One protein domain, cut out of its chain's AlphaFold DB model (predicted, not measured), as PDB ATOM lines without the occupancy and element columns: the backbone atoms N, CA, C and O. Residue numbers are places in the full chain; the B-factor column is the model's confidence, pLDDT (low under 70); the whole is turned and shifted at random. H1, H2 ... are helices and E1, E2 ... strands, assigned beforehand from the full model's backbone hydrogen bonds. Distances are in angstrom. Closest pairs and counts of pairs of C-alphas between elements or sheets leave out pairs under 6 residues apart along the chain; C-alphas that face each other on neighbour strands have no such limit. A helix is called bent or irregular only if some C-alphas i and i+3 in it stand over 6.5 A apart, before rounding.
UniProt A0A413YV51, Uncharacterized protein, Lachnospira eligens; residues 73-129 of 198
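AT A GLANCE: This is residues 73 to 129 of the 198 residues of an uncharacterized protein of Lachnospira eligens (UniProt A0A413YV51). This is a small three-stranded sheet, E1, E2 and E3, with three short helices to one side of it in a row H2, H1, H3, and a last strand E4 that leads away from the sheet beyond H3 as a tail. The 57 printed residues hold three named helices and four named strands, in the order H1 H2 E1 E2 E3 H3 E4. The sheet's order is E1, E2, E3, antiparallel, and the class is mixed, helices and strands. The whole is compact, with a radius of gyration of the C-alphas of 11.4 A and spans of 35 by 28 by 18 A.

IN THESE COORDINATES: Find C-alpha 75 at (546.859, 684.231, 708.877); from there H1 runs through residues 75 to 81, 9.7 A from first to last C-alpha. H2 follows at residues 86 to 90. Go on to C-alpha 95 at (542.266, 683.171, 700.953), where E1 begins, residues 95 to 99, 11.0 A long. E2 takes residues 103 to 108 over 16.4 A, and E3 takes residues 111 to 116 over 17.1 A. H3 follows at once, residues 117 to 123, 11.1 A; it is neither bent nor irregular, but only just: C-alphas 119 and 122 are 6.2 A apart. E4, residues 124 to 129, spans 14.4 A and ends at C-alpha 129, (545.435, 673.141, 721.418).

HOW THE PARTS SIT: Begin with the sheet, a meander, each strand the antiparallel neighbour of the one before. In the hairpin E1 and E2, at 155 degrees, look for N 97 and O 105, 2.9 A apart and within hydrogen-bond range. In the hairpin E2 and E3, at 153 degrees, N 106 and O 113 are within that range at 2.8 A. H3 is on the sheet but only grazes it, with residues 117 to 120; the closest C-alphas of E2 and H3 are those of Tyr 103 and Lys 117, 4.8 A apart. H1 touches H3, about perpendicular at 85 degrees, closest at the C-alphas of Phe 78 and Tyr 123, 6.3 A. On H2, look at Val 89: H1 touches H2 there, its C-alpha being 6.1 A from that of Asp 76, the closest pair. H1 and H2 are only just not on the sheet, each with 4 pairs of C-alphas within 10 A. E4 pairs with no named strand; it and H3 meet only through their link. In H1 and H2 every O i to N i+4 pair is within hydrogen-bond range; in H3 0 of 3 are, beside 3 of 4 O i to N i+3 pairs.

THE WHOLE: The two C-alphas farthest apart are those of Asp 110 and Gln 128, 35.7 A. The printed part, residues 73 to 129, has no cut, and its links between named elements are tight. The mean pLDDT of the printed part is 92.1, and no printed residue is under 70.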
ATOM      1  N   THR A  73     550.104 679.268 712.047       91.44
ATOM      2  CA  THR A  73     550.319 680.572 711.408       91.44
ATOM      3  C   THR A  73     549.108 681.458 711.665       91.44
ATOM      4  O   THR A  73     547.990 681.064 711.336       91.44
ATOM      5  N   ASP A  74     549.330 682.641 712.230       93.69
ATOM      6  CA  ASP A  74     548.326 683.696 712.359       93.69
ATOM      7  C   ASP A  74     548.098 684.355 710.991       93.69
ATOM      8  O   ASP A  74     548.765 685.320 710.600       93.69
ATOM      9  N   TYR A  75     547.199 683.751 710.212       92.81
ATOM     10  CA  TYR A  75     546.859 684.231 708.877       92.81
ATOM     11  C   TYR A  75     546.140 685.576 708.902       92.81
ATOM     12  O   TYR A  75     546.325 686.351 707.966       92.81
ATOM     13  N   ASP A  76     545.386 685.875 709.959       93.12
ATOM     14  CA  ASP A  76     544.641 687.125 710.063       93.12
ATOM     15  C   ASP A  76     545.616 688.295 710.184       93.12
ATOM     16  O   ASP A  76     545.617 689.185 709.330       93.12
ATOM     17  N   SER A  77     546.546 688.228 711.145       94.12
ATOM     18  CA  SER A  77     547.619 689.225 711.277       94.12
ATOM     19  C   SER A  77     548.479 689.309 710.014       94.12
ATOM     20  O   SER A  77     548.860 690.398 709.586       94.12
ATOM     21  N   PHE A  78     548.765 688.173 709.368       95.38
ATOM     22  CA  PHE A  78     549.515 688.158 708.109       95.38
ATOM     23  C   PHE A  78     548.788 688.893 706.975       95.38
ATOM     24  O   PHE A  78     549.421 689.632 706.217       95.38
ATOM     25  N   PHE A  79     547.478 688.693 706.822       94.62
ATOM     26  CA  PHE A  79     546.694 689.361 705.787       94.62
ATOM     27  C   PHE A  79     546.504 690.851 706.090       94.62
ATOM     28  O   PHE A  79     546.651 691.673 705.181       94.62
ATOM     29  N   GLU A  80     546.260 691.223 707.345       93.75
ATOM     30  CA  GLU A  80     546.204 692.631 707.755       93.75
ATOM     31  C   GLU A  80     547.524 693.361 707.440       93.75
ATOM     32  O   GLU A  80     547.508 694.426 706.819       93.75
ATOM     33  N   ASP A  81     548.676 692.748 707.735       94.31
ATOM     34  CA  ASP A  81     550.008 693.298 707.425       94.31
ATOM     35  C   ASP A  81     550.303 693.401 705.919       94.31
ATOM     36  O   ASP A  81     551.156 694.181 705.479       94.31
ATOM     37  N   LEU A  82     549.616 692.611 705.091       92.50
ATOM     38  CA  LEU A  82     549.670 692.744 703.633       92.50
ATOM     39  C   LEU A  82     548.817 693.904 703.103       92.50
ATOM     40  O   LEU A  82     548.909 694.205 701.906       92.50
ATOM     41  N   GLY A  83     548.046 694.560 703.974       93.00
ATOM     42  CA  GLY A  83     547.180 695.694 703.670       93.00
ATOM     43  C   GLY A  83     545.750 695.306 703.298       93.00
ATOM     44  O   GLY A  83     545.050 696.125 702.703       93.00
ATOM     45  N   PHE A  84     545.314 694.074 703.589       92.88
ATOM     46  CA  PHE A  84     543.922 693.686 703.359       92.88
ATOM     47  C   PHE A  84     542.995 694.285 704.434       92.88
ATOM     48  O   PHE A  84     543.399 694.394 705.594       92.88
ATOM     49  N   PRO A  85     541.755 694.680 704.084       94.12
ATOM     50  CA  PRO A  85     540.802 695.203 705.062       94.12
ATOM     51  C   PRO A  85     540.485 694.172 706.152       94.12
ATOM     52  O   PRO A  85     540.212 693.014 705.839       94.12
ATOM     53  N   LYS A  86     540.440 694.595 707.423       93.69
ATOM     54  CA  LYS A  86     540.135 693.700 708.558       93.69
ATOM     55  C   LYS A  86     538.809 692.956 708.391       93.69
ATOM     56  O   LYS A  86     538.725 691.767 708.678       93.69
ATOM     57  N   GLU A  87     537.791 693.652 707.888       93.69
ATOM     58  CA  GLU A  87     536.468 693.077 707.625       93.69
ATOM     59  C   GLU A  87     536.544 691.937 706.600       93.69
ATOM     60  O   GLU A  87     535.996 690.865 706.836       93.69
ATOM     61  N   ALA A  88     537.300 692.121 705.515       91.31
ATOM     62  CA  ALA A  88     537.510 691.095 704.495       91.31
ATOM     63  C   ALA A  88     538.283 689.875 705.024       91.31
ATOM     64  O   ALA A  88     538.003 688.738 704.642       91.31
ATOM     65  N   VAL A  89     539.260 690.102 705.906       91.88
ATOM     66  CA  VAL A  89     540.003 689.026 706.576       91.88
ATOM     67  C   VAL A  89     539.069 688.232 707.492       91.88
ATOM     68  O   VAL A  89     538.955 687.019 707.339       91.88
ATOM     69  N   SER A  90     538.324 688.919 708.363       90.00
ATOM     70  CA  SER A  90     537.397 688.293 709.322       90.00
ATOM     71  C   SER A  90     536.238 687.547 708.651       90.00
ATOM     72  O   SER A  90     535.799 686.512 709.149       90.00
ATOM     73  N   ASN A  91     535.758 688.030 707.502       91.94
ATOM     74  CA  ASN A  91     534.726 687.356 706.708       91.94
ATOM     75  C   ASN A  91     535.265 686.149 705.918       91.94
ATOM     76  O   ASN A  91     534.492 685.373 705.354       91.94
ATOM     77  N   GLY A  92     536.590 685.966 705.877       88.44
ATOM     78  CA  GLY A  92     537.237 684.912 705.107       88.44
ATOM     79  C   GLY A  92     537.180 685.147 703.597       88.44
ATOM     80  O   GLY A  92     537.188 684.173 702.839       88.44
ATOM     81  N   ASP A  93     537.108 686.402 703.150       91.75
ATOM     82  CA  ASP A  93     537.141 686.785 701.730       91.75
ATOM     83  C   ASP A  93     538.571 686.729 701.169       91.75
ATOM     84  O   ASP A  93     538.785 686.483 699.979       91.75
ATOM     85  N   VAL A  94     539.572 686.893 702.040       93.62
ATOM     86  CA  VAL A  94     540.994 686.736 701.713       93.62
ATOM     87  C   VAL A  94     541.411 685.280 701.924       93.62
ATOM     88  O   VAL A  94     541.292 684.745 703.025       93.62
ATOM     89  N   ARG A  95     541.911 684.605 700.879       92.69
ATOM     90  CA  ARG A  95     542.266 683.171 700.953       92.69
ATOM     91  C   ARG A  95     543.550 682.834 700.224       92.69
ATOM     92  O   ARG A  95     543.809 683.332 699.133       92.69
ATOM     93  N   ILE A  96     544.313 681.889 700.763       92.62
ATOM     94  CA  ILE A  96     545.396 681.245 700.012       92.62
ATOM     95  C   ILE A  96     544.768 680.224 699.061       92.62
ATOM     96  O   ILE A  96     544.199 679.228 699.497       92.62
ATOM     97  N   ILE A  97     544.885 680.463 697.755       92.44
ATOM     98  CA  ILE A  97     544.300 679.599 696.714       92.44
ATOM     99  C   ILE A  97     545.319 678.639 696.097       92.44
ATOM    100  O   ILE A  97     544.946 677.621 695.517       92.44
ATOM    101  N   LYS A  98     546.614 678.956 696.205       89.69
ATOM    102  CA  LYS A  98     547.717 678.107 695.738       89.69
ATOM    103  C   LYS A  98     548.907 678.247 696.678       89.69
ATOM    104  O   LYS A  98     549.203 679.337 697.161       89.69
ATOM    105  N   SER A  99     549.619 677.148 696.897       89.81
ATOM    106  CA  SER A  99     550.885 677.141 697.628       89.81
ATOM    107  C   SER A  99     551.859 676.198 696.940       89.81
ATOM    108  O   SER A  99     551.509 675.067 696.607       89.81
ATOM    109  N   ASN A 100     553.083 676.669 696.727       90.56
ATOM    110  CA  ASN A 100     554.212 675.838 696.336       90.56
ATOM    111  C   ASN A 100     555.326 675.941 697.398       90.56
ATOM    112  O   ASN A 100     555.098 676.403 698.522       90.56
ATOM    113  N   SER A 101     556.525 675.452 697.084       88.44
ATOM    114  CA  SER A 101     557.646 675.450 698.029       88.44
ATOM    115  C   SER A 101     558.165 676.851 698.371       88.44
ATOM    116  O   SER A 101     558.643 677.047 699.484       88.44
ATOM    117  N   ARG A 102     558.059 677.822 697.454       93.00
ATOM    118  CA  ARG A 102     558.631 679.173 697.605       93.00
ATOM    119  C   ARG A 102     557.587 680.271 697.750       93.00
ATOM    120  O   ARG A 102     557.840 681.244 698.451       93.00
ATOM    121  N   TYR A 103     556.424 680.109 697.131       93.75
ATOM    122  CA  TYR A 103     555.408 681.148 697.029       93.75
ATOM    123  C   TYR A 103     554.022 680.652 697.438       93.75
ATOM    124  O   TYR A 103     553.687 679.466 697.326       93.75
ATOM    125  N   ILE A 104     553.209 681.595 697.902       94.56
ATOM    126  CA  ILE A 104     551.772 681.449 698.116       94.56
ATOM    127  C   ILE A 104     551.035 682.467 697.249       94.56
ATOM    128  O   ILE A 104     551.479 683.602 697.099       94.56
ATOM    129  N   THR A 105     549.898 682.067 696.690       92.94
ATOM    130  CA  THR A 105     548.997 682.964 695.966       92.94
ATOM    131  C   THR A 105     547.786 683.242 696.840       92.94
ATOM    132  O   THR A 105     547.047 682.319 697.191       92.94
ATOM    133  N   ILE A 106     547.589 684.512 697.174       94.12
ATOM    134  CA  ILE A 106     546.462 685.012 697.959       94.12
ATOM    135  C   ILE A 106     545.445 685.604 696.991       94.12
ATOM    136  O   ILE A 106     545.822 686.362 696.100       94.12
ATOM    137  N   SER A 107     544.178 685.252 697.162       93.25
ATOM    138  CA  SER A 107     543.040 685.804 696.434       93.25
ATOM    139  C   SER A 107     542.262 686.742 697.340       93.25
ATOM    140  O   SER A 107     542.079 686.432 698.517       93.25
ATOM    141  N   TYR A 108     541.802 687.852 696.778       92.25
ATOM    142  CA  TYR A 108     540.842 688.768 697.383       92.25
ATOM    143  C   TYR A 108     540.065 689.440 696.246       92.25
ATOM    144  O   TYR A 108     540.684 689.968 695.315       92.25
ATOM    145  N   ASP A 109     538.734 689.371 696.291       87.00
ATOM    146  CA  ASP A 109     537.855 689.637 695.144       87.00
ATOM    147  C   ASP A 109     538.301 688.832 693.898       87.00
ATOM    148  O   ASP A 109     538.726 687.678 693.999       87.00
ATOM    149  N   ASP A 110     538.273 689.462 692.720       86.12
ATOM    150  CA  ASP A 110     538.743 688.906 691.445       86.12
ATOM    151  C   ASP A 110     540.260 689.068 691.230       86.12
ATOM    152  O   ASP A 110     540.774 688.892 690.119       86.12
ATOM    153  N   LYS A 111     541.005 689.456 692.270       88.62
ATOM    154  CA  LYS A 111     542.446 689.711 692.191       88.62
ATOM    155  C   LYS A 111     543.226 688.655 692.953       88.62
ATOM    156  O   LYS A 111     542.805 688.146 693.988       88.62
ATOM    157  N   SER A 112     544.433 688.384 692.465       91.38
ATOM    158  CA  SER A 112     545.383 687.510 693.146       91.38
ATOM    159  C   SER A 112     546.755 688.156 693.264       91.38
ATOM    160  O   SER A 112     547.199 688.845 692.345       91.38
ATOM    161  N   LYS A 113     547.449 687.886 694.368       91.31
ATOM    162  CA  LYS A 113     548.806 688.358 694.643       91.31
ATOM    163  C   LYS A 113     549.689 687.191 695.065       91.31
ATOM    164  O   LYS A 113     549.302 686.398 695.920       91.31
ATOM    165  N   GLU A 114     550.875 687.096 694.477       94.62
ATOM    166  CA  GLU A 114     551.887 686.117 694.877       94.62
ATOM    167  C   GLU A 114     552.825 686.719 695.931       94.62
ATOM    168  O   GLU A 114     553.255 687.867 695.813       94.62
ATOM    169  N   ILE A 115     553.104 685.955 696.986       94.06
ATOM    170  CA  ILE A 115     553.928 686.361 698.128       94.06
ATOM    171  C   ILE A 115     554.922 685.245 698.451       94.06
ATOM    172  O   ILE A 115     554.581 684.062 698.394       94.06
ATOM    173  N   GLU A 116     556.148 685.607 698.827       95.00
ATOM    174  CA  GLU A 116     557.125 684.646 699.343       95.00
ATOM    175  C   GLU A 116     556.617 683.955 700.611       95.00
ATOM    176  O   GLU A 116     556.236 684.594 701.595       95.00
ATOM    177  N   LYS A 117     556.674 682.624 700.612       92.69
ATOM    178  CA  LYS A 117     556.218 681.778 701.718       92.69
ATOM    179  C   LYS A 117     557.040 681.981 702.992       92.69
ATOM    180  O   LYS A 117     556.503 681.826 704.085       92.69
ATOM    181  N   SER A 118     558.307 682.379 702.860       93.12
ATOM    182  CA  SER A 118     559.208 682.720 703.973       93.12
ATOM    183  C   SER A 118     558.634 683.799 704.897       93.12
ATOM    184  O   SER A 118     558.945 683.826 706.086       93.12
ATOM    185  N   ARG A 119     557.751 684.668 704.384       93.38
ATOM    186  CA  ARG A 119     557.118 685.725 705.179       93.38
ATOM    187  C   ARG A 119     556.187 685.192 706.261       93.38
ATOM    188  O   ARG A 119     556.042 685.871 707.270       93.38
ATOM    189  N   LEU A 120     555.615 683.999 706.085       92.25
ATOM    190  CA  LEU A 120     554.742 683.371 707.084       92.25
ATOM    191  C   LEU A 120     555.479 683.053 708.391       92.25
ATOM    192  O   LEU A 120     554.843 682.964 709.433       92.25
ATOM    193  N   GLU A 121     556.811 682.922 708.360       91.81
ATOM    194  CA  GLU A 121     557.606 682.547 709.536       91.81
ATOM    195  C   GLU A 121     557.442 683.534 710.698       91.81
ATOM    196  O   GLU A 121     557.419 683.132 711.855       91.81
ATOM    197  N   LYS A 122     557.260 684.825 710.389       94.50
ATOM    198  CA  LYS A 122     557.064 685.887 711.389       94.50
ATOM    199  C   LYS A 122     555.710 685.819 712.097       94.50
ATOM    200  O   LYS A 122     555.561 686.413 713.156       94.50
ATOM    201  N   TYR A 123     554.753 685.113 711.504       94.12
ATOM    202  CA  TYR A 123     553.381 684.987 711.991       94.12
ATOM    203  C   TYR A 123     553.135 683.619 712.619       94.12
ATOM    204  O   TYR A 123     552.000 683.258 712.916       94.12
ATOM    205  N   LYS A 124     554.193 682.825 712.813       93.38
ATOM    206  CA  LYS A 124     554.091 681.591 713.573       93.38
ATOM    207  C   LYS A 124     553.914 681.918 715.045       93.38
ATOM    208  O   LYS A 124     554.766 682.554 715.661       93.38
ATOM    209  N   VAL A 125     552.816 681.441 715.605       92.06
ATOM    210  CA  VAL A 125     552.467 681.611 717.011       92.06
ATOM    211  C   VAL A 125     552.262 680.249 717.648       92.06
ATOM    212  O   VAL A 125     551.813 679.295 717.008       92.06
ATOM    213  N   MET A 126     552.621 680.154 718.923       90.56
ATOM    214  CA  MET A 126     552.381 678.952 719.707       90.56
ATOM    215  C   MET A 126     551.025 679.071 720.393       90.56
ATOM    216  O   MET A 126     550.814 679.990 721.181       90.56
ATOM    217  N   VAL A 127     550.129 678.125 720.131       87.62
ATOM    218  CA  VAL A 127     548.806 678.057 720.760       87.62
ATOM    219  C   VAL A 127     548.665 676.776 721.567       87.62
ATOM    220  O   VAL A 127     549.216 675.737 721.207       87.62
ATOM    221  N   GLN A 128     547.937 676.851 722.680       88.31
ATOM    222  CA  GLN A 128     547.516 675.659 723.412       88.31
ATOM    223  C   GLN A 128     546.301 675.058 722.705       88.31
ATOM    224  O   GLN A 128     545.234 675.670 722.656       88.31
ATOM    225  N   THR A 129     546.473 673.863 722.149       85.44
ATOM    226  CA  THR A 129     545.435 673.141 721.418       85.44
ATOM    227  C   THR A 129     544.953 671.964 722.254       85.44
ATOM    228  O   THR A 129     545.721 671.050 722.564       85.44
TER     229      THR A 129